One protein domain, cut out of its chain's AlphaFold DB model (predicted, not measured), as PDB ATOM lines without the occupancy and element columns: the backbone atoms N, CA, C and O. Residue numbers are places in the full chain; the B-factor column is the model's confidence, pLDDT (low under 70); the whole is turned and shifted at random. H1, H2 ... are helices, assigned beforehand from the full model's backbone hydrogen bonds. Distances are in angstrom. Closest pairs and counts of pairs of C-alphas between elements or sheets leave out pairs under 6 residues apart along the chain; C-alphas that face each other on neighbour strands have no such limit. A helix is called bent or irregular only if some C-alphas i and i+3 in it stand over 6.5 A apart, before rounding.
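This is residues 98 to 138 of the 138 residues of the protein "Mutatorlike element transposase putative" of Albugo laibachii Nc14 (UniProt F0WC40). Two helices, H1 and the longer H2, make a loose, narrow V that folds back at the tight link of residues 110 to 112, and a short third helix, H3, sits past the far end of H2. H1 and H2 run opposite ways at a shallow tilt of 25 degrees, and they come near each other close to the link. The printed part has 41 residues, with three named helices in the order H1, H2, H3 and no named strand; the class is all helix, with 32 residues in the helices. The whole is loose, with a radius of gyration of the C-alphas of 11.5 A, and elongated, spanning 33 by 19 by 11 A.

H1, residues 98 to 109, and H2, residues 113 to 127, are close but not clearly touching, with 1 pair of C-alphas within 8 A. Their closest C-alphas are those of Lys 107 and Trp 116, 6.8 A apart. Their centres are 11.3 A apart, and their lines stand at a shallow tilt of 25 degrees, opposite ways. H3, residues 132 to 136, is close to H2 but not clearly touching it; the closest C-alphas of the two, those of Leu 126 and Phe 135, are 6.0 A apart. The centres of H2 and H3 are 17.3 A apart. H1 and H3 are apart. In H2 and H3 every backbone O i to N i+4 pair is within hydrogen-bond range, while in H1 6 of 8 are.

H1 runs from Ile 98, with its C-alpha at (101.222, 82.293, 133.662), to His 109, 17.1 A from first to last C-alpha. It is neither bent nor irregular, but only just: C-alphas 105 and 108 are 6.3 A apart. H2, the longest helix with 15 residues, begins at Gly 113, with its C-alpha at (90.160, 99.737, 129.971), and measures 20.9 A to the C-alpha of Cys 127. H3 has five residues, 6.1 A from first to last C-alpha, and ends at Glu 136, with its C-alpha at (95.812, 83.590, 151.194).

The two C-alphas farthest apart in the domain are those of Thr 111 and Glu 133, 32.9 A. The first and last printed C-alphas, of Ile 98 and Gln 138, are 18.3 A apart, and Gln 138 is the chain's last residue. The printed part has no cut. Both links are tight: 3 residues join H1 to H2, and 4 join H2 to H3. The mean pLDDT of the printed part is 94.1, and no printed residue is under 70.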
ATOM      1  N   ILE A  98     102.527  82.027 133.044       92.38
ATOM      2  CA  ILE A  98     101.222  82.293 133.662       92.38
ATOM      3  C   ILE A  98     100.777  83.723 133.332       92.38
ATOM      4  O   ILE A  98      99.705  83.901 132.761       92.38
ATOM      5  N   ASN A  99     101.627  84.724 133.569       93.62
ATOM      6  CA  ASN A  99     101.321  86.129 133.286       93.62
ATOM      7  C   ASN A  99     100.995  86.359 131.806       93.62
ATOM      8  O   ASN A  99     100.031  87.049 131.475       93.62
ATOM      9  N   LYS A 100     101.760  85.751 130.890       91.50
ATOM     10  CA  LYS A 100     101.463  85.817 129.452       91.50
ATOM     11  C   LYS A 100     100.111  85.193 129.114       91.50
ATOM     12  O   LYS A 100      99.379  85.763 128.308       91.50
ATOM     13  N   ASN A 101      99.773  84.061 129.728       91.50
ATOM     14  CA  ASN A 101      98.488  83.401 129.525       91.50
ATOM     15  C   ASN A 101      97.318  84.215 130.086       91.50
ATOM     16  O   ASN A 101      96.299  84.302 129.407       91.50
ATOM     17  N   VAL A 102      97.466  84.833 131.262       94.12
ATOM     18  CA  VAL A 102      96.452  85.727 131.845       94.12
ATOM     19  C   VAL A 102      96.176  86.891 130.900       94.12
ATOM     20  O   VAL A 102      95.039  87.086 130.487       94.12
ATOM     21  N   VAL A 103      97.210  87.595 130.434       94.25
ATOM     22  CA  VAL A 103      97.022  88.696 129.475       94.25
ATOM     23  C   VAL A 103      96.367  88.212 128.178       94.25
ATOM     24  O   VAL A 103      95.447  88.851 127.682       94.25
ATOM     25  N   ALA A 104      96.811  87.083 127.620       92.75
ATOM     26  CA  ALA A 104      96.295  86.594 126.343       92.75
ATOM     27  C   ALA A 104      94.843  86.091 126.415       92.75
ATOM     28  O   ALA A 104      94.101  86.251 125.448       92.75
ATOM     29  N   LYS A 105      94.450  85.453 127.524       93.62
ATOM     30  CA  LYS A 105      93.144  84.789 127.659       93.62
ATOM     31  C   LYS A 105      92.114  85.610 128.414       93.62
ATOM     32  O   LYS A 105      90.936  85.455 128.139       93.62
ATOM     33  N   CYS A 106      92.530  86.453 129.350       94.44
ATOM     34  CA  CYS A 106      91.596  87.217 130.168       94.44
ATOM     35  C   CYS A 106      91.274  88.568 129.537       94.44
ATOM     36  O   CYS A 106      90.111  88.943 129.521       94.44
ATOM     37  N   LYS A 107      92.259  89.260 128.939       93.94
ATOM     38  CA  LYS A 107      92.064  90.619 128.398       93.94
ATOM     39  C   LYS A 107      90.923  90.720 127.382       93.94
ATOM     40  O   LYS A 107      90.253  91.737 127.317       93.94
ATOM     41  N   VAL A 108      90.677  89.662 126.611       94.94
ATOM     42  CA  VAL A 108      89.595  89.616 125.608       94.94
ATOM     43  C   VAL A 108      88.188  89.698 126.213       94.94
ATOM     44  O   VAL A 108      87.234  89.920 125.475       94.94
ATOM     45  N   HIS A 109      88.053  89.500 127.525       94.81
ATOM     46  CA  HIS A 109      86.784  89.576 128.245       94.81
ATOM     47  C   HIS A 109      86.503  90.958 128.846       94.81
ATOM     48  O   HIS A 109      85.406  91.165 129.352       94.81
ATOM     49  N   PHE A 110      87.453  91.891 128.763       94.69
ATOM     50  CA  PHE A 110      87.301  93.252 129.266       94.69
ATOM     51  C   PHE A 110      87.083  94.193 128.085       94.69
ATOM     52  O   PHE A 110      87.915  94.279 127.178       94.69
ATOM     53  N   THR A 111      85.937  94.868 128.073       91.75
ATOM     54  CA  THR A 111      85.630  95.917 127.088       91.75
ATOM     55  C   THR A 111      85.996  97.304 127.594       91.75
ATOM     56  O   THR A 111      86.231  98.197 126.781       91.75
ATOM     57  N   ASP A 112      86.050  97.465 128.915       93.31
ATOM     58  CA  ASP A 112      86.505  98.667 129.596       93.31
ATOM     59  C   ASP A 112      88.006  98.558 129.917       93.31
ATOM     60  O   ASP A 112      88.499  97.510 130.345       93.31
ATOM     61  N   GLY A 113      88.740  99.639 129.652       91.81
ATOM     62  CA  GLY A 113      90.160  99.737 129.971       91.81
ATOM     63  C   GLY A 113      90.405  99.823 131.473       91.81
ATOM     64  O   GLY A 113      91.339  99.182 131.952       91.81
ATOM     65  N   ASP A 114      89.541 100.528 132.201       95.81
ATOM     66  CA  ASP A 114      89.709 100.767 133.635       95.81
ATOM     67  C   ASP A 114      89.493  99.462 134.424       95.81
ATOM     68  O   ASP A 114      90.310  99.106 135.271       95.81
ATOM     69  N   GLU A 115      88.476  98.668 134.061       95.62
ATOM     70  CA  GLU A 115      88.236  97.338 134.655       95.62
ATOM     71  C   GLU A 115      89.406  96.366 134.405       95.62
ATOM     72  O   GLU A 115      89.756  95.547 135.259       95.62
ATOM     73  N   TRP A 116      90.036  96.434 133.225       96.12
ATOM     74  CA  TRP A 116      91.220  95.624 132.925       96.12
ATOM     75  C   TRP A 116      92.441  96.067 133.741       96.12
ATOM     76  O   TRP A 116      93.235  95.224 134.169       96.12
ATOM     77  N   GLU A 117      92.621  97.375 133.924       96.75
ATOM     78  CA  GLU A 117      93.714  97.931 134.721       96.75
ATOM     79  C   GLU A 117      93.587  97.561 136.202       96.75
ATOM     80  O   GLU A 117      94.586  97.172 136.811       96.75
ATOM     81  N   GLU A 118      92.374  97.586 136.755       96.44
ATOM     82  CA  GLU A 118      92.099  97.104 138.113       96.44
ATOM     83  C   GLU A 118      92.419  95.607 138.240       96.44
ATOM     84  O   GLU A 118      93.233  95.206 139.074       96.44
ATOM     85  N   MET A 119      91.905  94.779 137.324       95.44
ATOM     86  CA  MET A 119      92.154  93.337 137.349       95.44
ATOM     87  C   MET A 119      93.646  92.986 137.268       95.44
ATOM     88  O   MET A 119      94.120  92.096 137.982       95.44
ATOM     89  N   ILE A 120      94.413  93.648 136.393       96.44
ATOM     90  CA  ILE A 120      95.841  93.337 136.252       96.44
ATOM     91  C   ILE A 120      96.654  93.849 137.448       96.44
ATOM     92  O   ILE A 120      97.692  93.258 137.766       96.44
ATOM     93  N   ALA A 121      96.190  94.911 138.116       96.12
ATOM     94  CA  ALA A 121      96.774  95.388 139.363       96.12
ATOM     95  C   ALA A 121      96.575  94.358 140.484       96.12
ATOM     96  O   ALA A 121      97.565  93.968 141.108       96.12
ATOM     97  N   ASP A 122      95.360  93.834 140.653       95.31
ATOM     98  CA  ASP A 122      95.051  92.780 141.628       95.31
ATOM     99  C   ASP A 122      95.836  91.497 141.338       95.31
ATOM    100  O   ASP A 122      96.505  90.941 142.211       95.31
ATOM    101  N   TRP A 123      95.863  91.059 140.074       95.56
ATOM    102  CA  TRP A 123      96.675  89.917 139.646       95.56
ATOM    103  C   TRP A 123      98.165  90.104 139.975       95.56
ATOM    104  O   TRP A 123      98.853  89.164 140.388       95.56
ATOM    105  N   SER A 124      98.687  91.317 139.783       95.06
ATOM    106  CA  SER A 124     100.069  91.652 140.122       95.06
ATOM    107  C   SER A 124     100.293  91.606 141.635       95.06
ATOM    108  O   SER A 124     101.258  90.982 142.077       95.06
ATOM    109  N   ALA A 125      99.401  92.195 142.434       95.62
ATOM    110  CA  ALA A 125      99.474  92.144 143.895       95.62
ATOM    111  C   ALA A 125      99.492  90.695 144.413       95.62
ATOM    112  O   ALA A 125     100.345  90.345 145.234       95.62
ATOM    113  N   LEU A 126      98.659  89.826 143.838       94.94
ATOM    114  CA  LEU A 126      98.622  88.398 144.144       94.94
ATOM    115  C   LEU A 126      99.955  87.709 143.816       94.94
ATOM    116  O   LEU A 126     100.532  87.004 144.645       94.94
ATOM    117  N   CYS A 127     100.498  87.945 142.619       92.69
ATOM    118  CA  CYS A 127     101.751  87.330 142.166       92.69
ATOM    119  C   CYS A 127     102.985  87.748 142.980       92.69
ATOM    120  O   CYS A 127     103.989  87.022 142.990       92.69
ATOM    121  N   TYR A 128     102.948  88.932 143.590       93.62
ATOM    122  CA  TYR A 128     104.055  89.521 144.346       93.62
ATOM    123  C   TYR A 128     103.765  89.628 145.846       93.62
ATOM    124  O   TYR A 128     104.474  90.353 146.546       93.62
ATOM    125  N   ALA A 129     102.781  88.878 146.346       96.19
ATOM    126  CA  ALA A 129     102.534  88.759 147.773       96.19
ATOM    127  C   ALA A 129     103.843  88.385 148.510       96.19
ATOM    128  O   ALA A 129     104.524  87.433 148.113       96.19
ATOM    129  N   PRO A 130     104.236  89.130 149.562       95.19
ATOM    130  CA  PRO A 130     105.518  88.939 150.240       95.19
ATOM    131  C   PRO A 130     105.548  87.696 151.138       95.19
ATOM    132  O   PRO A 130     106.623  87.291 151.578       95.19
ATOM    133  N   SER A 131     104.389  87.099 151.428       94.81
ATOM    134  CA  SER A 131     104.273  85.875 152.216       94.81
ATOM    135  C   SER A 131     103.044  85.063 151.802       94.81
ATOM    136  O   SER A 131     102.161  85.567 151.101       94.81
ATOM    137  N   VAL A 132     102.984  83.807 152.252       92.81
ATOM    138  CA  VAL A 132     101.829  82.925 152.020       92.81
ATOM    139  C   VAL A 132     100.585  83.485 152.707       92.81
ATOM    140  O   VAL A 132      99.509  83.462 152.133       92.81
ATOM    141  N   GLU A 133     100.727  84.076 153.891       96.69
ATOM    142  CA  GLU A 133      99.606  84.662 154.630       96.69
ATOM    143  C   GLU A 133      98.995  85.854 153.886       96.69
ATOM    144  O   GLU A 133      97.779  85.997 153.863       96.69
ATOM    145  N   VAL A 134      99.821  86.697 153.251       95.19
ATOM    146  CA  VAL A 134      99.330  87.817 152.427       95.19
ATOM    147  C   VAL A 134      98.721  87.327 151.113       95.19
ATOM    148  O   VAL A 134      97.826  87.973 150.580       95.19
ATOM    149  N   PHE A 135      99.198  86.205 150.575       92.94
ATOM    150  CA  PHE A 135      98.603  85.578 149.395       92.94
ATOM    151  C   PHE A 135      97.212  85.001 149.702       92.94
ATOM    152  O   PHE A 135      96.272  85.288 148.976       92.94
ATOM    153  N   GLU A 136      97.070  84.247 150.795       93.00
ATOM    154  CA  GLU A 136      95.812  83.590 151.194       93.00
ATOM    155  C   GLU A 136      94.751  84.563 151.751       93.00
ATOM    156  O   GLU A 136      93.603  84.176 151.957       93.00
ATOM    157  N   ALA A 137      95.129  85.811 152.044       92.62
ATOM    158  CA  ALA A 137      94.229  86.845 152.563       92.62
ATOM    159  C   ALA A 137      93.607  87.750 151.480       92.62
ATOM    160  O   ALA A 137      92.796  88.611 151.829       92.62
ATOM    161  N   GLN A 138      94.019  87.601 150.215       82.75
ATOM    162  CA  GLN A 138      93.455  88.305 149.055       82.75
ATOM    163  C   GLN A 138      92.203  87.590 148.544       82.75
ATOM    164  O   GLN A 138      91.240  88.303 148.191       82.75
TER     165      GLN A 138